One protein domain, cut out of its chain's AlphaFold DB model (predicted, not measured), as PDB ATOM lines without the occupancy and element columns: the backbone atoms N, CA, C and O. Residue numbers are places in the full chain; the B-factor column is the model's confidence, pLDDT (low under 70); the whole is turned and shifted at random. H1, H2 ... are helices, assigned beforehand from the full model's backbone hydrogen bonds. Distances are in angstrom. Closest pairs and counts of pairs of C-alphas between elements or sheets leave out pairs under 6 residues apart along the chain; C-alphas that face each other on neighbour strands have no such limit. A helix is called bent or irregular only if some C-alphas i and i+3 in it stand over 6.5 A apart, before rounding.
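What this domain is: This is residues 33 to 179 of the 198 residues of the protein "Myrcene synthase protein" of Thalictrum thalictroides (UniProt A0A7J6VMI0). Two long helices, H1 and H7, make opposite long sides of an elongated body, with kinked H5 and the shorter H2 and H3 between them. H6 packs on H2, H5 and H7 toward one end, while short H4 lies toward the other end, near H1 but touching no helix. The printed part has 147 residues with seven named helices, H1 to H7 in chain order, and no named strand; its class is all helix. The helix packing is part aligned and part crossed, with 3 of 8 touching pairs at a shallow tilt. The whole is only just compact, close to loose, with a radius of gyration of the C-alphas of 17.3 A and spans of 56 by 35 by 21 A.

How they stand to each other: The longest helix, H1, residues 36 to 66, forms a helical hairpin with H2, residues 72 to 82, at a steep tilt of 42 degrees; their closest C-alphas, of Ala 56 and Ser 82, are 5.3 A apart. With residues 42 to 53 alone H1 touches H3, residues 85 to 96, opposite ways at a shallow tilt of 17 degrees, closest at the C-alphas of Thr 49 and Leu 87, 5.9 A. H4, residues 102 to 110, is close to H1 but not clearly touching, closest at the C-alphas of Val 45 and Asn 109, 7.0 A. The hub is H5, residues 112 to 135, irregular with C-alphas 129 and 132 7.8 A apart, and with a kink of 58 degrees near residue 129. H5 touches H2 about perpendicular, at 77 degrees, closest at the C-alphas of Gly 119 and Ser 80, 4.2 A. H5 touches H7, residues 155 to 178, opposite ways at a shallow tilt of 23 degrees, closest at the C-alphas of Ile 121 and Thr 166, 5.6 A. H6, residues 143 to 151, touches H2 at the C-alphas of Cys 146 and Leu 72, their closest, 4.9 A. H1 and H7 are apart. Every O i to N i+4 pair is within hydrogen-bond range in H1, H3, H4, H6 and H7; in H2 it is 6 of 7 and in H5 18 of 20.

Where its parts are: H1 spans 45.0 A from C-alpha 36 at (16.141, -19.187, -41.121) to C-alpha 66. H5 spans 29.8 A, and H7 34.6 A, ending with C-alpha 178 at (0.623, -32.111, -17.661).

The domain as a whole: The two C-alphas farthest apart, of His 34 and Asp 152, are 56.9 A apart. The printed part has no cut, and no link is long. Mean pLDDT of the printed part is 83.1; residues 33 to 47, 92 to 112 and 179 are under 70.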
ATOM      1  N   GLN A  33      20.518 -26.113 -35.177       50.22
ATOM      2  CA  GLN A  33      20.608 -26.402 -36.648       50.22
ATOM      3  C   GLN A  33      19.264 -26.539 -37.443       50.22
ATOM      4  O   GLN A  33      18.750 -27.643 -37.561       50.22
ATOM      5  N   HIS A  34      18.694 -25.447 -38.006       50.38
ATOM      6  CA  HIS A  34      17.763 -25.377 -39.191       50.38
ATOM      7  C   HIS A  34      17.274 -23.893 -39.397       50.38
ATOM      8  O   HIS A  34      16.072 -23.643 -39.495       50.38
ATOM      9  N   SER A  35      18.149 -22.893 -39.254       52.47
ATOM     10  CA  SER A  35      17.866 -21.555 -38.665       52.47
ATOM     11  C   SER A  35      16.726 -20.690 -39.250       52.47
ATOM     12  O   SER A  35      15.867 -20.235 -38.494       52.47
ATOM     13  N   TYR A  36      16.714 -20.428 -40.559       53.69
ATOM     14  CA  TYR A  36      16.141 -19.187 -41.121       53.69
ATOM     15  C   TYR A  36      14.640 -18.923 -40.863       53.69
ATOM     16  O   TYR A  36      14.273 -17.871 -40.347       53.69
ATOM     17  N   CYS A  37      13.747 -19.872 -41.176       50.34
ATOM     18  CA  CYS A  37      12.297 -19.665 -40.997       50.34
ATOM     19  C   CYS A  37      11.924 -19.416 -39.522       50.34
ATOM     20  O   CYS A  37      11.055 -18.601 -39.209       50.34
ATOM     21  N   ARG A  38      12.635 -20.066 -38.593       53.28
ATOM     22  CA  ARG A  38      12.426 -19.849 -37.159       53.28
ATOM     23  C   ARG A  38      13.006 -18.544 -36.684       53.28
ATOM     24  O   ARG A  38      12.352 -17.885 -35.898       53.28
ATOM     25  N   GLU A  39      14.161 -18.138 -37.195       56.09
ATOM     26  CA  GLU A  39      14.742 -16.834 -36.889       56.09
ATOM     27  C   GLU A  39      13.733 -15.696 -37.141       56.09
ATOM     28  O   GLU A  39      13.575 -14.815 -36.297       56.09
ATOM     29  N   VAL A  40      12.980 -15.754 -38.246       59.91
ATOM     30  CA  VAL A  40      11.917 -14.780 -38.555       59.91
ATOM     31  C   VAL A  40      10.750 -14.865 -37.563       59.91
ATOM     32  O   VAL A  40      10.361 -13.847 -36.991       59.91
ATOM     33  N   ILE A  41      10.193 -16.056 -37.312       57.22
ATOM     34  CA  ILE A  41       9.022 -16.197 -36.425       57.22
ATOM     35  C   ILE A  41       9.395 -15.916 -34.955       57.22
ATOM     36  O   ILE A  41       8.634 -15.262 -34.248       57.22
ATOM     37  N   THR A  42      10.582 -16.318 -34.501       60.16
ATOM     38  CA  THR A  42      11.148 -15.965 -33.189       60.16
ATOM     39  C   THR A  42      11.262 -14.454 -33.034       60.16
ATOM     40  O   THR A  42      10.757 -13.921 -32.048       60.16
ATOM     41  N   LYS A  43      11.826 -13.738 -34.020       63.28
ATOM     42  CA  LYS A  43      11.871 -12.264 -34.003       63.28
ATOM     43  C   LYS A  43      10.468 -11.666 -33.860       63.28
ATOM     44  O   LYS A  43      10.287 -10.775 -33.036       63.28
ATOM     45  N   LEU A  44       9.469 -12.182 -34.582       62.56
ATOM     46  CA  LEU A  44       8.077 -11.725 -34.470       62.56
ATOM     47  C   LEU A  44       7.469 -11.984 -33.081       62.56
ATOM     48  O   LEU A  44       6.886 -11.070 -32.502       62.56
ATOM     49  N   VAL A  45       7.630 -13.183 -32.510       66.19
ATOM     50  CA  VAL A  45       7.099 -13.513 -31.170       66.19
ATOM     51  C   VAL A  45       7.787 -12.681 -30.082       66.19
ATOM     52  O   VAL A  45       7.107 -12.146 -29.202       66.19
ATOM     53  N   CYS A  46       9.107 -12.494 -30.164       68.94
ATOM     54  CA  CYS A  46       9.838 -11.594 -29.275       68.94
ATOM     55  C   CYS A  46       9.319 -10.153 -29.403       68.94
ATOM     56  O   CYS A  46       8.965  -9.561 -28.387       68.94
ATOM     57  N   LEU A  47       9.189  -9.606 -30.618       69.94
ATOM     58  CA  LEU A  47       8.663  -8.250 -30.851       69.94
ATOM     59  C   LEU A  47       7.238  -8.067 -30.306       69.94
ATOM     60  O   LEU A  47       6.965  -7.073 -29.637       69.94
ATOM     61  N   ILE A  48       6.337  -9.030 -30.523       74.06
ATOM     62  CA  ILE A  48       4.972  -8.998 -29.971       74.06
ATOM     63  C   ILE A  48       5.006  -9.000 -28.437       74.06
ATOM     64  O   ILE A  48       4.267  -8.245 -27.801       74.06
ATOM     65  N   THR A  49       5.871  -9.816 -27.832       76.12
ATOM     66  CA  THR A  49       5.987  -9.919 -26.370       76.12
ATOM     67  C   THR A  49       6.590  -8.646 -25.767       76.12
ATOM     68  O   THR A  49       6.051  -8.135 -24.786       76.12
ATOM     69  N   TRP A  50       7.604  -8.056 -26.410       82.44
ATOM     70  CA  TRP A  50       8.139  -6.729 -26.081       82.44
ATOM     71  C   TRP A  50       7.057  -5.646 -26.155       82.44
ATOM     72  O   TRP A  50       6.853  -4.921 -25.187       82.44
ATOM     73  N   VAL A  51       6.289  -5.570 -27.248       82.31
ATOM     74  CA  VAL A  51       5.196  -4.587 -27.393       82.31
ATOM     75  C   VAL A  51       4.128  -4.762 -26.308       82.31
ATOM     76  O   VAL A  51       3.608  -3.769 -25.798       82.31
ATOM     77  N   ARG A  52       3.795  -6.000 -25.918       84.31
ATOM     78  CA  ARG A  52       2.871  -6.275 -24.802       84.31
ATOM     79  C   ARG A  52       3.438  -5.807 -23.461       84.31
ATOM     80  O   ARG A  52       2.716  -5.167 -22.703       84.31
ATOM     81  N   HIS A  53       4.713  -6.077 -23.200       87.50
ATOM     82  CA  HIS A  53       5.407  -5.664 -21.984       87.50
ATOM     83  C   HIS A  53       5.514  -4.132 -21.873       87.50
ATOM     84  O   HIS A  53       5.096  -3.559 -20.869       87.50
ATOM     85  N   CYS A  54       5.932  -3.439 -22.939       90.00
ATOM     86  CA  CYS A  54       5.964  -1.974 -22.987       90.00
ATOM     87  C   CYS A  54       4.572  -1.346 -22.795       90.00
ATOM     88  O   CYS A  54       4.452  -0.318 -22.132       90.00
ATOM     89  N   LYS A  55       3.506  -1.961 -23.329       91.44
ATOM     90  CA  LYS A  55       2.121  -1.520 -23.078       91.44
ATOM     91  C   LYS A  55       1.711  -1.692 -21.612       91.44
ATOM     92  O   LYS A  55       1.042  -0.805 -21.090       91.44
ATOM     93  N   ALA A  56       2.124  -2.780 -20.961       93.69
ATOM     94  CA  ALA A  56       1.840  -3.022 -19.547       93.69
ATOM     95  C   ALA A  56       2.569  -2.020 -18.633       93.69
ATOM     96  O   ALA A  56       1.940  -1.419 -17.763       93.69
ATOM     97  N   TYR A  57       3.854  -1.756 -18.899       94.19
ATOM     98  CA  TYR A  57       4.624  -0.699 -18.229       94.19
ATOM     99  C   TYR A  57       4.024   0.694 -18.445       94.19
ATOM    100  O   TYR A  57       3.922   1.481 -17.508       94.19
ATOM    101  N   LEU A  58       3.585   1.009 -19.668       95.94
ATOM    102  CA  LEU A  58       2.942   2.289 -19.965       95.94
ATOM    103  C   LEU A  58       1.605   2.456 -19.227       95.94
ATOM    104  O   LEU A  58       1.247   3.580 -18.879       95.94
ATOM    105  N   LEU A  59       0.859   1.373 -18.984       96.75
ATOM    106  CA  LEU A  59      -0.363   1.435 -18.180       96.75
ATOM    107  C   LEU A  59      -0.046   1.717 -16.705       96.75
ATOM    108  O   LEU A  59      -0.654   2.612 -16.125       96.75
ATOM    109  N   GLU A  60       0.959   1.053 -16.134       96.81
ATOM    110  CA  GLU A  60       1.432   1.340 -14.771       96.81
ATOM    111  C   GLU A  60       1.977   2.771 -14.637       96.81
ATOM    112  O   GLU A  60       1.637   3.469 -13.683       96.81
ATOM    113  N   ALA A  61       2.722   3.277 -15.624       95.56
ATOM    114  CA  ALA A  61       3.172   4.671 -15.649       95.56
ATOM    115  C   ALA A  61       2.002   5.674 -15.720       95.56
ATOM    116  O   ALA A  61       2.056   6.740 -15.105       95.56
ATOM    117  N   LYS A  62       0.913   5.334 -16.426       97.19
ATOM    118  CA  LYS A  62      -0.321   6.139 -16.444       97.19
ATOM    119  C   LYS A  62      -1.046   6.104 -15.104       97.19
ATOM    120  O   LYS A  62      -1.502   7.156 -14.658       97.19
ATOM    121  N   TRP A  63      -1.146   4.942 -14.457       97.50
ATOM    122  CA  TRP A  63      -1.706   4.831 -13.108       97.50
ATOM    123  C   TRP A  63      -0.909   5.671 -12.109       97.50
ATOM    124  O   TRP A  63      -1.496   6.462 -11.376       97.50
ATOM    125  N   PHE A  64       0.421   5.601 -12.184       94.88
ATOM    126  CA  PHE A  64       1.318   6.398 -11.357       94.88
ATOM    127  C   PHE A  64       1.082   7.902 -11.543       94.88
ATOM    128  O   PHE A  64       0.746   8.603 -10.591       94.88
ATOM    129  N   HIS A  65       1.182   8.392 -12.783       95.31
ATOM    130  CA  HIS A  65       1.102   9.823 -13.079       95.31
ATOM    131  C   HIS A  65      -0.291  10.430 -12.833       95.31
ATOM    132  O   HIS A  65      -0.396  11.592 -12.454       95.31
ATOM    133  N   SER A  66      -1.363   9.654 -13.017       96.69
ATOM    134  CA  SER A  66      -2.736  10.091 -12.710       96.69
ATOM    135  C   SER A  66      -3.125   9.933 -11.235       96.69
ATOM    136  O   SER A  66      -4.224  10.326 -10.850       96.69
ATOM    137  N   GLY A  67      -2.272   9.309 -10.415       94.38
ATOM    138  CA  GLY A  67      -2.606   8.904  -9.051       94.38
ATOM    139  C   GLY A  67      -3.646   7.779  -8.961       94.38
ATOM    140  O   GLY A  67      -4.052   7.430  -7.851       94.38
ATOM    141  N   TYR A  68      -4.075   7.194 -10.088       96.50
ATOM    142  CA  TYR A  68      -5.088   6.141 -10.123       96.50
ATOM    143  C   TYR A  68      -4.642   4.899  -9.345       96.50
ATOM    144  O   TYR A  68      -3.522   4.407  -9.489       96.50
ATOM    145  N   LYS A  69      -5.551   4.375  -8.520       95.06
ATOM    146  CA  LYS A  69      -5.321   3.218  -7.652       95.06
ATOM    147  C   LYS A  69      -6.211   2.058  -8.125       95.06
ATOM    148  O   LYS A  69      -7.392   2.047  -7.757       95.06
ATOM    149  N   PRO A  70      -5.684   1.118  -8.938       96.00
ATOM    150  CA  PRO A  70      -6.479   0.043  -9.535       96.00
ATOM    151  C   PRO A  70      -7.135  -0.862  -8.487       96.00
ATOM    152  O   PRO A  70      -6.826  -0.817  -7.289       96.00
ATOM    153  N   LYS A  71      -8.075  -1.695  -8.940       95.38
ATOM    154  CA  LYS A  71      -8.576  -2.833  -8.146       95.38
ATOM    155  C   LYS A  71      -7.596  -4.000  -8.226       95.38
ATOM    156  O   LYS A  71      -6.931  -4.154  -9.249       95.38
ATOM    157  N   LEU A  72      -7.567  -4.892  -7.229       93.88
ATOM    158  CA  LEU A  72      -6.618  -6.025  -7.225       93.88
ATOM    159  C   LEU A  72      -6.627  -6.827  -8.540       93.88
ATOM    160  O   LEU A  72      -5.572  -7.123  -9.095       93.88
ATOM    161  N   LYS A  73      -7.811  -7.179  -9.058       94.31
ATOM    162  CA  LYS A  73      -7.919  -7.976 -10.291       94.31
ATOM    163  C   LYS A  73      -7.354  -7.235 -11.509       94.31
ATOM    164  O   LYS A  73      -6.659  -7.842 -12.314       94.31
ATOM    165  N   GLU A  74      -7.667  -5.949 -11.637       96.12
ATOM    166  CA  GLU A  74      -7.195  -5.085 -12.725       96.12
ATOM    167  C   GLU A  74      -5.672  -4.934 -12.682       96.12
ATOM    168  O   GLU A  74      -5.006  -5.118 -13.701       96.12
ATOM    169  N   TYR A  75      -5.129  -4.687 -11.485       96.56
ATOM    170  CA  TYR A  75      -3.696  -4.678 -11.240       96.56
ATOM    171  C   TYR A  75      -3.061  -5.997 -11.695       96.56
ATOM    172  O   TYR A  75      -2.213  -5.977 -12.578       96.56
ATOM    173  N   LEU A  76      -3.511  -7.150 -11.185       95.25
ATOM    174  CA  LEU A  76      -2.925  -8.460 -11.509       95.25
ATOM    175  C   LEU A  76      -3.059  -8.853 -12.996       95.25
ATOM    176  O   LEU A  76      -2.164  -9.511 -13.542       95.25
ATOM    177  N   ASP A  77      -4.138  -8.445 -13.670       93.75
ATOM    178  CA  ASP A  77      -4.325  -8.656 -15.113       93.75
ATOM    179  C   ASP A  77      -3.257  -7.926 -15.955       93.75
ATOM    180  O   ASP A  77      -2.846  -8.458 -16.989       93.75
ATOM    181  N   ASN A  78      -2.761  -6.763 -15.510       95.19
ATOM    182  CA  ASN A  78      -1.627  -6.065 -16.134       95.19
ATOM    183  C   ASN A  78      -0.269  -6.539 -15.594       95.19
ATOM    184  O   ASN A  78       0.667  -6.799 -16.350       95.19
ATOM    185  N   ALA A  79      -0.170  -6.675 -14.274       94.06
ATOM    186  CA  ALA A  79       1.076  -6.846 -13.544       94.06
ATOM    187  C   ALA A  79       1.716  -8.229 -13.760       94.06
ATOM    188  O   ALA A  79       2.931  -8.383 -13.640       94.06
ATOM    189  N   SER A  80       0.918  -9.224 -14.168       93.12
ATOM    190  CA  SER A  80       1.402 -10.519 -14.676       93.12
ATOM    191  C   SER A  80       2.090 -10.433 -16.052       93.12
ATOM    192  O   SER A  80       2.765 -11.378 -16.457       93.12
ATOM    193  N   VAL A  81       1.965  -9.310 -16.771       90.06
ATOM    194  CA  VAL A  81       2.691  -9.007 -18.020       90.06
ATOM    195  C   VAL A  81       3.842  -8.020 -17.776       90.06
ATOM    196  O   VAL A  81       4.888  -8.135 -18.423       90.06
ATOM    197  N   SER A  82       3.688  -7.075 -16.838       93.69
ATOM    198  CA  SER A  82       4.763  -6.138 -16.474       93.69
ATOM    199  C   SER A  82       5.911  -6.801 -15.713       93.69
ATOM    200  O   SER A  82       7.041  -6.378 -15.883       93.69
ATOM    201  N   VAL A  83       5.700  -7.900 -14.979       91.69
ATOM    202  CA  VAL A  83       6.779  -8.592 -14.226       91.69
ATOM    203  C   VAL A  83       7.865  -9.271 -15.094       91.69
ATOM    204  O   VAL A  83       8.669 -10.047 -14.594       91.69
ATOM    205  N   GLU A  84       7.883  -9.026 -16.406       86.88
ATOM    206  CA  GLU A  84       8.865  -9.516 -17.393       86.88
ATOM    207  C   GLU A  84       8.935 -11.047 -17.588       86.88
ATOM    208  O   GLU A  84       9.302 -11.506 -18.666       86.88
ATOM    209  N   ALA A  85       8.504 -11.869 -16.628       86.38
ATOM    210  CA  ALA A  85       8.632 -13.326 -16.664       86.38
ATOM    211  C   ALA A  85       8.119 -13.999 -17.960       86.38
ATOM    212  O   ALA A  85       8.806 -14.894 -18.457       86.38
ATOM    213  N   PRO A  86       6.995 -13.577 -18.589       80.19
ATOM    214  CA  PRO A  86       6.607 -14.090 -19.905       80.19
ATOM    215  C   PRO A  86       7.622 -13.776 -21.014       80.19
ATOM    216  O   PRO A  86       7.885 -14.624 -21.861       80.19
ATOM    217  N   LEU A  87       8.207 -12.574 -21.002       79.94
ATOM    218  CA  LEU A  87       9.230 -12.141 -21.953       79.94
ATOM    219  C   LEU A  87      10.531 -12.922 -21.745       79.94
ATOM    220  O   LEU A  87      11.100 -13.416 -22.718       79.94
ATOM    221  N   ILE A  88      10.967 -13.097 -20.495       77.38
ATOM    222  CA  ILE A  88      12.144 -13.909 -20.156       77.38
ATOM    223  C   ILE A  88      11.932 -15.354 -20.622       77.38
ATOM    224  O   ILE A  88      12.776 -15.881 -21.342       77.38
ATOM    225  N   LEU A  89      10.786 -15.971 -20.308       75.75
ATOM    226  CA  LEU A  89      10.475 -17.352 -20.698       75.75
ATOM    227  C   LEU A  89      10.460 -17.542 -22.224       75.75
ATOM    228  O   LEU A  89      10.994 -18.535 -22.717       75.75
ATOM    229  N   VAL A  90       9.897 -16.589 -22.974       72.94
ATOM    230  CA  VAL A  90       9.911 -16.586 -24.447       72.94
ATOM    231  C   VAL A  90      11.341 -16.526 -24.989       72.94
ATOM    232  O   VAL A  90      11.725 -17.375 -25.795       72.94
ATOM    233  N   ASN A  91      12.149 -15.557 -24.547       71.50
ATOM    234  CA  ASN A  91      13.522 -15.395 -25.040       71.50
ATOM    235  C   ASN A  91      14.410 -16.587 -24.648       71.50
ATOM    236  O   ASN A  91      15.148 -17.098 -25.490       71.50
ATOM    237  N   ALA A  92      14.287 -17.074 -23.411       69.19
ATOM    238  CA  ALA A  92      14.975 -18.261 -22.920       69.19
ATOM    239  C   ALA A  92      14.621 -19.497 -23.757       69.19
ATOM    240  O   ALA A  92      15.510 -20.157 -24.287       69.19
ATOM    241  N   TYR A  93      13.328 -19.774 -23.968       68.75
ATOM    242  CA  TYR A  93      12.886 -20.905 -24.785       68.75
ATOM    243  C   TYR A  93      13.514 -20.895 -26.186       68.75
ATOM    244  O   TYR A  93      14.005 -21.929 -26.645       68.75
ATOM    245  N   PHE A  94      13.547 -19.728 -26.835       66.06
ATOM    246  CA  PHE A  94      14.156 -19.563 -28.153       66.06
ATOM    247  C   PHE A  94      15.680 -19.688 -28.156       66.06
ATOM    248  O   PHE A  94      16.229 -20.223 -29.119       66.06
ATOM    249  N   ALA A  95      16.355 -19.263 -27.087       63.06
ATOM    250  CA  ALA A  95      17.791 -19.456 -26.926       63.06
ATOM    251  C   ALA A  95      18.170 -20.944 -26.773       63.06
ATOM    252  O   ALA A  95      19.189 -21.360 -27.320       63.06
ATOM    253  N   MET A  96      17.356 -21.768 -26.091       58.50
ATOM    254  CA  MET A  96      17.625 -23.220 -25.974       58.50
ATOM    255  C   MET A  96      17.227 -24.036 -27.182       58.50
ATOM    256  O   MET A  96      17.869 -25.048 -27.457       58.50
ATOM    257  N   HIS A  97      16.168 -23.622 -27.871       61.19
ATOM    258  CA  HIS A  97      15.603 -24.380 -28.973       61.19
ATOM    259  C   HIS A  97      15.715 -23.604 -30.295       61.19
ATOM    260  O   HIS A  97      14.711 -23.322 -30.949       61.19
ATOM    261  N   PRO A  98      16.930 -23.331 -30.803       56.16
ATOM    262  CA  PRO A  98      17.085 -22.872 -32.170       56.16
ATOM    263  C   PRO A  98      16.496 -23.844 -33.203       56.16
ATOM    264  O   PRO A  98      16.406 -23.421 -34.347       56.16
ATOM    265  N   LYS A  99      16.076 -25.083 -32.857       58.56
ATOM    266  CA  LYS A  99      15.334 -26.074 -33.685       58.56
ATOM    267  C   LYS A  99      13.862 -26.352 -33.255       58.56
ATOM    268  O   LYS A  99      13.498 -27.490 -32.977       58.56
ATOM    269  N   ILE A 100      12.973 -25.358 -33.227       63.56
ATOM    270  CA  ILE A 100      11.552 -25.567 -32.837       63.56
ATOM    271  C   ILE A 100      10.654 -26.116 -33.969       63.56
ATOM    272  O   ILE A 100      10.720 -25.681 -35.115       63.56
ATOM    273  N   ALA A 101       9.745 -27.042 -33.659       60.09
ATOM    274  CA  ALA A 101       8.695 -27.465 -34.594       60.09
ATOM    275  C   ALA A 101       7.613 -26.377 -34.765       60.09
ATOM    276  O   ALA A 101       7.259 -25.697 -33.802       60.09
ATOM    277  N   LYS A 102       7.033 -26.240 -35.967       62.75
ATOM    278  CA  LYS A 102       5.991 -25.234 -36.278       62.75
ATOM    279  C   LYS A 102       4.838 -25.235 -35.260       62.75
ATOM    280  O   LYS A 102       4.344 -24.173 -34.891       62.75
ATOM    281  N   ASP A 103       4.479 -26.409 -34.754       60.59
ATOM    282  CA  ASP A 103       3.375 -26.595 -33.810       60.59
ATOM    283  C   ASP A 103       3.694 -26.055 -32.409       60.59
ATOM    284  O   ASP A 103       2.817 -25.514 -31.745       60.59
ATOM    285  N   ALA A 104       4.960 -26.094 -31.985       64.94
ATOM    286  CA  ALA A 104       5.397 -25.468 -30.737       64.94
ATOM    287  C   ALA A 104       5.485 -23.931 -30.854       64.94
ATOM    288  O   ALA A 104       5.203 -23.234 -29.879       64.94
ATOM    289  N   MET A 105       5.764 -23.383 -32.049       62.81
ATOM    290  CA  MET A 105       5.607 -21.939 -32.315       62.81
ATOM    291  C   MET A 105       4.143 -21.510 -32.196       62.81
ATOM    292  O   MET A 105       3.838 -20.510 -31.548       62.81
ATOM    293  N   LEU A 106       3.239 -22.278 -32.815       63.91
ATOM    294  CA  LEU A 106       1.794 -22.053 -32.752       63.91
ATOM    295  C   LEU A 106       1.279 -22.182 -31.317       63.91
ATOM    296  O   LEU A 106       0.524 -21.322 -30.876       63.91
ATOM    297  N   TYR A 107       1.735 -23.190 -30.569       65.94
ATOM    298  CA  TYR A 107       1.414 -23.352 -29.154       65.94
ATOM    299  C   TYR A 107       1.854 -22.134 -28.337       65.94
ATOM    300  O   TYR A 107       1.031 -21.554 -27.641       65.94
ATOM    301  N   ILE A 108       3.102 -21.673 -28.462       64.06
ATOM    302  CA  ILE A 108       3.589 -20.489 -27.735       64.06
ATOM    303  C   ILE A 108       2.803 -19.230 -28.109       64.06
ATOM    304  O   ILE A 108       2.357 -18.503 -27.224       64.06
ATOM    305  N   ASN A 109       2.558 -18.991 -29.397       64.12
ATOM    306  CA  ASN A 109       1.757 -17.848 -29.837       64.12
ATOM    307  C   ASN A 109       0.312 -17.899 -29.296       64.12
ATOM    308  O   ASN A 109      -0.282 -16.858 -29.019       64.12
ATOM    309  N   ASN A 110      -0.231 -19.107 -29.106       60.28
ATOM    310  CA  ASN A 110      -1.625 -19.353 -28.743       60.28
ATOM    311  C   ASN A 110      -1.823 -19.856 -27.296       60.28
ATOM    312  O   ASN A 110      -2.935 -20.257 -26.960       60.28
ATOM    313  N   CYS A 111      -0.805 -19.816 -26.424       66.00
ATOM    314  CA  CYS A 111      -0.905 -20.255 -25.024       66.00
ATOM    315  C   CYS A 111      -0.846 -19.066 -24.041       66.00
ATOM    316  O   CYS A 111       0.121 -18.898 -23.291       66.00
ATOM    317  N   PRO A 112      -1.892 -18.212 -23.993       69.38
ATOM    318  CA  PRO A 112      -1.954 -17.102 -23.048       69.38
ATOM    319  C   PRO A 112      -2.109 -17.577 -21.596       69.38
ATOM    320  O   PRO A 112      -1.860 -16.790 -20.687       69.38
ATOM    321  N   VAL A 113      -2.526 -18.829 -21.369       82.31
ATOM    322  CA  VAL A 113      -2.731 -19.401 -20.031       82.31
ATOM    323  C   VAL A 113      -1.392 -19.654 -19.342       82.31
ATOM    324  O   VAL A 113      -1.186 -19.126 -18.253       82.31
ATOM    325  N   LEU A 114      -0.448 -20.355 -19.986       80.56
ATOM    326  CA  LEU A 114       0.878 -20.628 -19.416       80.56
ATOM    327  C   LEU A 114       1.596 -19.333 -19.015       80.56
ATOM    328  O   LEU A 114       2.008 -19.180 -17.867       80.56
ATOM    329  N   PHE A 115       1.689 -18.372 -19.939       82.25
ATOM    330  CA  PHE A 115       2.345 -17.090 -19.677       82.25
ATOM    331  C   PHE A 115       1.663 -16.289 -18.570       82.25
ATOM    332  O   PHE A 115       2.349 -15.695 -17.743       82.25
ATOM    333  N   ARG A 116       0.326 -16.306 -18.511       87.56
ATOM    334  CA  ARG A 116      -0.428 -15.668 -17.427       87.56
ATOM    335  C   ARG A 116      -0.165 -16.344 -16.084       87.56
ATOM    336  O   ARG A 116      -0.004 -15.635 -15.103       87.56
ATOM    337  N   LEU A 117      -0.115 -17.675 -16.016       90.75
ATOM    338  CA  LEU A 117       0.130 -18.407 -14.767       90.75
ATOM    339  C   LEU A 117       1.557 -18.182 -14.248       90.75
ATOM    340  O   LEU A 117       1.721 -17.864 -13.072       90.75
ATOM    341  N   VAL A 118       2.567 -18.268 -15.119       89.38
ATOM    342  CA  VAL A 118       3.968 -17.968 -14.771       89.38
ATOM    343  C   VAL A 118       4.116 -16.508 -14.339       89.38
ATOM    344  O   VAL A 118       4.640 -16.240 -13.261       89.38
ATOM    345  N   GLY A 119       3.590 -15.565 -15.126       91.75
ATOM    346  CA  GLY A 119       3.607 -14.142 -14.787       91.75
ATOM    347  C   GLY A 119       2.877 -13.828 -13.479       91.75
ATOM    348  O   GLY A 119       3.355 -13.025 -12.689       91.75
ATOM    349  N   MET A 120       1.759 -14.499 -13.196       94.50
ATOM    350  CA  MET A 120       1.030 -14.355 -11.933       94.50
ATOM    351  C   MET A 120       1.847 -14.868 -10.740       94.50
ATOM    352  O   MET A 120       1.929 -14.177  -9.732       94.50
ATOM    353  N   ILE A 121       2.488 -16.038 -10.847       93.62
ATOM    354  CA  ILE A 121       3.348 -16.585  -9.781       93.62
ATOM    355  C   ILE A 121       4.511 -15.640  -9.479       93.62
ATOM    356  O   ILE A 121       4.748 -15.327  -8.312       93.62
ATOM    357  N   VAL A 122       5.220 -15.172 -10.512       93.00
ATOM    358  CA  VAL A 122       6.365 -14.273 -10.315       93.00
ATOM    359  C   VAL A 122       5.895 -12.935  -9.745       93.00
ATOM    360  O   VAL A 122       6.460 -12.503  -8.753       93.00
ATOM    361  N   ARG A 123       4.812 -12.335 -10.264       96.56
ATOM    362  CA  ARG A 123       4.239 -11.078  -9.739       96.56
ATOM    363  C   ARG A 123       3.816 -11.188  -8.275       96.56
ATOM    364  O   ARG A 123       4.182 -10.337  -7.476       96.56
ATOM    365  N   LEU A 124       3.077 -12.231  -7.901       94.88
ATOM    366  CA  LEU A 124       2.637 -12.415  -6.514       94.88
ATOM    367  C   LEU A 124       3.812 -12.660  -5.554       94.88
ATOM    368  O   LEU A 124       3.739 -12.263  -4.395       94.88
ATOM    369  N   THR A 125       4.891 -13.291  -6.027       94.06
ATOM    370  CA  THR A 125       6.104 -13.510  -5.221       94.06
ATOM    371  C   THR A 125       6.941 -12.231  -5.108       94.06
ATOM    372  O   THR A 125       7.363 -11.891  -4.012       94.06
ATOM    373  N   ASP A 126       7.125 -11.500  -6.212       93.94
ATOM    374  CA  ASP A 126       7.810 -10.200  -6.274       93.94
ATOM    375  C   ASP A 126       7.151  -9.198  -5.314       93.94
ATOM    376  O   ASP A 126       7.788  -8.731  -4.374       93.94
ATOM    377  N   ASP A 127       5.837  -8.985  -5.439       94.88
ATOM    378  CA  ASP A 127       5.080  -8.040  -4.608       94.88
ATOM    379  C   ASP A 127       5.135  -8.348  -3.099       94.88
ATOM    380  O   ASP A 127       5.070  -7.423  -2.280       94.88
ATOM    381  N   MET A 128       5.228  -9.628  -2.707       92.81
ATOM    382  CA  MET A 128       5.376 -10.002  -1.294       92.81
ATOM    383  C   MET A 128       6.699  -9.509  -0.705       92.81
ATOM    384  O   MET A 128       6.723  -9.131   0.467       92.81
ATOM    385  N   GLU A 129       7.772  -9.500  -1.492       91.31
ATOM    386  CA  GLU A 129       9.112  -9.123  -1.040       91.31
ATOM    387  C   GLU A 129       9.402  -7.628  -1.263       91.31
ATOM    388  O   GLU A 129      10.090  -7.000  -0.459       91.31
ATOM    389  N   THR A 130       8.880  -7.025  -2.337       92.12
ATOM    390  CA  THR A 130       9.270  -5.670  -2.760       92.12
ATOM    391  C   THR A 130       8.317  -4.560  -2.319       92.12
ATOM    392  O   THR A 130       8.777  -3.430  -2.140       92.12
ATOM    393  N   SER A 131       7.018  -4.836  -2.128       89.50
ATOM    394  CA  SER A 131       5.991  -3.775  -2.130       89.50
ATOM    395  C   SER A 131       6.199  -2.664  -1.097       89.50
ATOM    396  O   SER A 131       6.015  -1.495  -1.436       89.50
ATOM    397  N   THR A 132       6.633  -2.987   0.125       88.88
ATOM    398  CA  THR A 132       6.917  -1.997   1.179       88.88
ATOM    399  C   THR A 132       8.010  -1.024   0.734       88.88
ATOM    400  O   THR A 132       7.793   0.186   0.673       88.88
ATOM    401  N   ALA A 133       9.157  -1.556   0.304       90.25
ATOM    402  CA  ALA A 133      10.295  -0.755  -0.130       90.25
ATOM    403  C   ALA A 133      10.071  -0.077  -1.496       90.25
ATOM    404  O   ALA A 133      10.821   0.825  -1.868       90.25
ATOM    405  N   GLU A 134       9.110  -0.523  -2.305       89.75
ATOM    406  CA  GLU A 134       8.698   0.167  -3.536       89.75
ATOM    407  C   GLU A 134       7.788   1.363  -3.230       89.75
ATOM    408  O   GLU A 134       8.003   2.447  -3.775       89.75
ATOM    409  N   LEU A 135       6.855   1.219  -2.287       88.94
ATOM    410  CA  LEU A 135       5.988   2.309  -1.830       88.94
ATOM    411  C   LEU A 135       6.744   3.421  -1.103       88.94
ATOM    412  O   LEU A 135       6.483   4.591  -1.365       88.94
ATOM    413  N   GLU A 136       7.724   3.083  -0.263       90.81
ATOM    414  CA  GLU A 136       8.621   4.063   0.374       90.81
ATOM    415  C   GLU A 136       9.389   4.917  -0.648       90.81
ATOM    416  O   GLU A 136       9.690   6.083  -0.398       90.81
ATOM    417  N   ARG A 137       9.682   4.351  -1.825       90.06
ATOM    418  CA  ARG A 137      10.323   5.050  -2.952       90.06
ATOM    419  C   ARG A 137       9.327   5.768  -3.870       90.06
ATOM    420  O   ARG A 137       9.747   6.355  -4.865       90.06
ATOM    421  N   GLY A 138       8.039   5.753  -3.529       89.31
ATOM    422  CA  GLY A 138       6.982   6.436  -4.264       89.31
ATOM    423  C   GLY A 138       6.521   5.714  -5.528       89.31
ATOM    424  O   GLY A 138       6.105   6.385  -6.462       89.31
ATOM    425  N   ASP A 139       6.598   4.384  -5.597       90.56
ATOM    426  CA  ASP A 139       6.027   3.610  -6.710       90.56
ATOM    427  C   ASP A 139       4.488   3.454  -6.580       90.56
ATOM    428  O   ASP A 139       3.847   3.875  -5.611       90.56
ATOM    429  N   ASN A 140       3.866   2.834  -7.580       91.88
ATOM    430  CA  ASN A 140       2.480   2.390  -7.559       91.88
ATOM    431  C   ASN A 140       2.170   1.444  -6.389       91.88
ATOM    432  O   ASN A 140       3.021   0.695  -5.914       91.88
ATOM    433  N   ILE A 141       0.888   1.395  -6.012       93.56
ATOM    434  CA  ILE A 141       0.387   0.326  -5.143       93.56
ATOM    435  C   ILE A 141       0.520  -1.030  -5.845       93.56
ATOM    436  O   ILE A 141       0.255  -1.143  -7.045       93.56
ATOM    437  N   LYS A 142       0.927  -2.052  -5.091       95.25
ATOM    438  CA  LYS A 142       1.127  -3.423  -5.578       95.25
ATOM    439  C   LYS A 142      -0.046  -4.308  -5.145       95.25
ATOM    440  O   LYS A 142      -1.031  -3.797  -4.600       95.25
ATOM    441  N   SER A 143       0.007  -5.620  -5.381       94.44
ATOM    442  CA  SER A 143      -1.111  -6.526  -5.054       94.44
ATOM    443  C   SER A 143      -1.551  -6.446  -3.589       94.44
ATOM    444  O   SER A 143      -2.754  -6.419  -3.330       94.44
ATOM    445  N   ILE A 144      -0.609  -6.313  -2.647       93.81
ATOM    446  CA  ILE A 144      -0.920  -6.177  -1.219       93.81
ATOM    447  C   ILE A 144      -1.835  -4.967  -0.973       93.81
ATOM    448  O   ILE A 144      -2.950  -5.103  -0.469       93.81
ATOM    449  N   GLN A 145      -1.415  -3.780  -1.402       94.50
ATOM    450  CA  GLN A 145      -2.120  -2.538  -1.084       94.50
ATOM    451  C   GLN A 145      -3.375  -2.347  -1.949       94.50
ATOM    452  O   GLN A 145      -4.340  -1.735  -1.492       94.50
ATOM    453  N   CYS A 146      -3.423  -2.940  -3.150       94.12
ATOM    454  CA  CYS A 146      -4.666  -3.067  -3.914       94.12
ATOM    455  C   CYS A 146      -5.726  -3.872  -3.147       94.12
ATOM    456  O   CYS A 146      -6.896  -3.496  -3.157       94.12
ATOM    457  N   TYR A 147      -5.339  -4.967  -2.481       93.38
ATOM    458  CA  TYR A 147      -6.287  -5.809  -1.746       93.38
ATOM    459  C   TYR A 147      -6.722  -5.185  -0.416       93.38
ATOM    460  O   TYR A 147      -7.918  -5.172  -0.138       93.38
ATOM    461  N   MET A 148      -5.794  -4.600   0.356       93.06
ATOM    462  CA  MET A 148      -6.118  -3.876   1.598       93.06
ATOM    463  C   MET A 148      -7.145  -2.764   1.339       93.06
ATOM    464  O   MET A 148      -8.191  -2.726   1.985       93.06
ATOM    465  N   LYS A 149      -6.897  -1.926   0.321       90.88
ATOM    466  CA  LYS A 149      -7.803  -0.854  -0.131       90.88
ATOM    467  C   LYS A 149      -9.209  -1.356  -0.470       90.88
ATOM    468  O   LYS A 149     -10.187  -0.680  -0.173       90.88
ATOM    469  N   ASP A 150      -9.311  -2.502  -1.141       83.75
ATOM    470  CA  ASP A 150     -10.589  -3.028  -1.630       83.75
ATOM    471  C   ASP A 150     -11.371  -3.821  -0.549       83.75
ATOM    472  O   ASP A 150     -12.507  -4.234  -0.817       83.75
ATOM    473  N   LYS A 151     -10.783  -4.090   0.635       84.69
ATOM    474  CA  LYS A 151     -11.344  -5.019   1.641       84.69
ATOM    475  C   LYS A 151     -11.294  -4.605   3.116       84.69
ATOM    476  O   LYS A 151     -11.942  -5.299   3.891       84.69
ATOM    477  N   ASP A 152     -10.603  -3.527   3.487       85.50
ATOM    478  CA  ASP A 152     -10.443  -3.079   4.886       85.50
ATOM    479  C   ASP A 152      -9.908  -4.195   5.809       85.50
ATOM    480  O   ASP A 152     -10.522  -4.618   6.786       85.50
ATOM    481  N   VAL A 153      -8.757  -4.750   5.414       92.62
ATOM    482  CA  VAL A 153      -8.076  -5.876   6.072       92.62
ATOM    483  C   VAL A 153      -6.617  -5.536   6.361       92.62
ATOM    484  O   VAL A 153      -6.006  -4.732   5.652       92.62
ATOM    485  N   THR A 154      -6.040  -6.177   7.381       92.69
ATOM    486  CA  THR A 154      -4.625  -6.003   7.739       92.69
ATOM    487  C   THR A 154      -3.694  -6.662   6.717       92.69
ATOM    488  O   THR A 154      -4.096  -7.557   5.966       92.69
ATOM    489  N   GLU A 155      -2.431  -6.229   6.682       91.81
ATOM    490  CA  GLU A 155      -1.443  -6.731   5.721       91.81
ATOM    491  C   GLU A 155      -1.175  -8.238   5.888       91.81
ATOM    492  O   GLU A 155      -0.968  -8.944   4.899       91.81
ATOM    493  N   GLU A 156      -1.248  -8.766   7.110       92.81
ATOM    494  CA  GLU A 156      -1.058 -10.187   7.420       92.81
ATOM    495  C   GLU A 156      -2.097 -11.053   6.696       92.81
ATOM    496  O   GLU A 156      -1.733 -11.995   5.988       92.81
ATOM    497  N   VAL A 157      -3.378 -10.674   6.785       93.69
ATOM    498  CA  VAL A 157      -4.495 -11.346   6.095       93.69
ATOM    499  C   VAL A 157      -4.292 -11.320   4.577       93.69
ATOM    500  O   VAL A 157      -4.578 -12.293   3.875       93.69
ATOM    501  N   VAL A 158      -3.754 -10.217   4.048       93.56
ATOM    502  CA  VAL A 158      -3.452 -10.080   2.619       93.56
ATOM    503  C   VAL A 158      -2.283 -10.968   2.195       93.56
ATOM    504  O   VAL A 158      -2.358 -11.621   1.152       93.56
ATOM    505  N   ARG A 159      -1.219 -11.046   2.999       93.50
ATOM    506  CA  ARG A 159      -0.060 -11.912   2.740       93.50
ATOM    507  C   ARG A 159      -0.445 -13.391   2.776       93.50
ATOM    508  O   ARG A 159       0.011 -14.149   1.923       93.50
ATOM    509  N   GLU A 160      -1.319 -13.808   3.690       95.00
ATOM    510  CA  GLU A 160      -1.876 -15.168   3.696       95.00
ATOM    511  C   GLU A 160      -2.704 -15.463   2.440       95.00
ATOM    512  O   GLU A 160      -2.481 -16.482   1.779       95.00
ATOM    513  N   TYR A 161      -3.586 -14.541   2.044       93.94
ATOM    514  CA  TYR A 161      -4.356 -14.651   0.803       93.94
ATOM    515  C   TYR A 161      -3.455 -14.759  -0.443       93.94
ATOM    516  O   TYR A 161      -3.695 -15.602  -1.310       93.94
ATOM    517  N   ILE A 162      -2.387 -13.961  -0.532       93.88
ATOM    518  CA  ILE A 162      -1.439 -13.995  -1.659       93.88
ATOM    519  C   ILE A 162      -0.639 -15.305  -1.691       93.88
ATOM    520  O   ILE A 162      -0.431 -15.861  -2.775       93.88
ATOM    521  N   ARG A 163      -0.242 -15.856  -0.535       94.12
ATOM    522  CA  ARG A 163       0.406 -17.179  -0.447       94.12
ATOM    523  C   ARG A 163      -0.508 -18.292  -0.964       94.12
ATOM    524  O   ARG A 163      -0.082 -19.090  -1.801       94.12
ATOM    525  N   ASP A 164      -1.768 -18.318  -0.531       95.81
ATOM    526  CA  ASP A 164      -2.770 -19.276  -1.017       95.81
ATOM    527  C   ASP A 164      -3.056 -19.105  -2.523       95.81
ATOM    528  O   ASP A 164      -3.072 -20.087  -3.270       95.81
ATOM    529  N   LEU A 165      -3.192 -17.867  -3.007       95.00
ATOM    530  CA  LEU A 165      -3.373 -17.575  -4.431       95.00
ATOM    531  C   LEU A 165      -2.172 -18.044  -5.267       95.00
ATOM    532  O   LEU A 165      -2.359 -18.644  -6.330       95.00
ATOM    533  N   THR A 166      -0.948 -17.838  -4.779       94.88
ATOM    534  CA  THR A 166       0.289 -18.319  -5.412       94.88
ATOM    535  C   THR A 166       0.304 -19.847  -5.483       94.88
ATOM    536  O   THR A 166       0.501 -20.411  -6.560       94.88
ATOM    537  N   TYR A 167      -0.010 -20.536  -4.383       94.25
ATOM    538  CA  TYR A 167      -0.107 -22.001  -4.328       94.25
ATOM    539  C   TYR A 167      -1.191 -22.570  -5.265       94.25
ATOM    540  O   TYR A 167      -0.952 -23.528  -6.006       94.25
ATOM    541  N   LYS A 168      -2.375 -21.948  -5.310       95.38
ATOM    542  CA  LYS A 168      -3.452 -22.295  -6.254       95.38
ATOM    543  C   LYS A 168      -3.045 -22.060  -7.709       95.38
ATOM    544  O   LYS A 168      -3.445 -22.828  -8.584       95.38
ATOM    545  N   THR A 169      -2.242 -21.034  -7.979       94.06
ATOM    546  CA  THR A 169      -1.728 -20.735  -9.323       94.06
ATOM    547  C   THR A 169      -0.667 -21.752  -9.752       94.06
ATOM    548  O   THR A 169      -0.737 -22.243 -10.877       94.06
ATOM    549  N   TRP A 170       0.217 -22.184  -8.844       92.19
ATOM    550  CA  TRP A 170       1.131 -23.314  -9.065       92.19
ATOM    551  C   TRP A 170       0.398 -24.618  -9.397       92.19
ATOM    552  O   TRP A 170       0.769 -25.300 -10.349       92.19
ATOM    553  N   LYS A 171      -0.690 -24.950  -8.686       91.50
ATOM    554  CA  LYS A 171      -1.514 -26.129  -9.018       91.50
ATOM    555  C   LYS A 171      -2.080 -26.073 -10.437       91.50
ATOM    556  O   LYS A 171      -2.047 -27.081 -11.139       91.50
ATOM    557  N   LYS A 172      -2.565 -24.904 -10.871       91.31
ATOM    558  CA  LYS A 172      -3.033 -24.695 -12.252       91.31
ATOM    559  C   LYS A 172      -1.891 -24.846 -13.253       91.31
ATOM    560  O   LYS A 172      -2.057 -25.555 -14.236       91.31
ATOM    561  N   LEU A 173      -0.729 -24.248 -12.980       87.88
ATOM    562  CA  LEU A 173       0.452 -24.357 -13.839       87.88
ATOM    563  C   LEU A 173       0.865 -25.821 -14.034       87.88
ATOM    564  O   LEU A 173       1.056 -26.250 -15.167       87.88
ATOM    565  N   ASN A 174       0.908 -26.608 -12.958       85.31
ATOM    566  CA  ASN A 174       1.216 -28.035 -13.030       85.31
ATOM    567  C   ASN A 174       0.179 -28.812 -13.865       85.31
ATOM    568  O   ASN A 174       0.562 -29.671 -14.654       85.31
ATOM    569  N   ALA A 175      -1.115 -28.494 -13.751       85.81
ATOM    570  CA  ALA A 175      -2.162 -29.130 -14.556       85.81
ATOM    571  C   ALA A 175      -2.045 -28.796 -16.058       85.81
ATOM    572  O   ALA A 175      -2.105 -29.700 -16.889       85.81
ATOM    573  N   GLU A 176      -1.808 -27.528 -16.414       80.44
ATOM    574  CA  GLU A 176      -1.569 -27.100 -17.804       80.44
ATOM    575  C   GLU A 176      -0.314 -27.765 -18.395       80.44
ATOM    576  O   GLU A 176      -0.312 -28.217 -19.540       80.44
ATOM    577  N   MET A 177       0.747 -27.884 -17.593       73.56
ATOM    578  CA  MET A 177       2.011 -28.526 -17.971       73.56
ATOM    579  C   MET A 177       1.888 -30.039 -18.190       73.56
ATOM    580  O   MET A 177       2.617 -30.595 -19.013       73.56
ATOM    581  N   LEU A 178       0.967 -30.697 -17.482       71.56
ATOM    582  CA  LEU A 178       0.623 -32.111 -17.661       71.56
ATOM    583  C   LEU A 178      -0.392 -32.345 -18.796       71.56
ATOM    584  O   LEU A 178      -0.643 -33.496 -19.160       71.56
ATOM    585  N   SER A 179      -0.973 -31.285 -19.370       68.44
ATOM    586  CA  SER A 179      -1.925 -31.406 -20.474       68.44
ATOM    587  C   SER A 179      -1.258 -31.935 -21.750       68.44
ATOM    588  O   SER A 179      -0.097 -31.652 -22.052       68.44
TER     589      SER A 179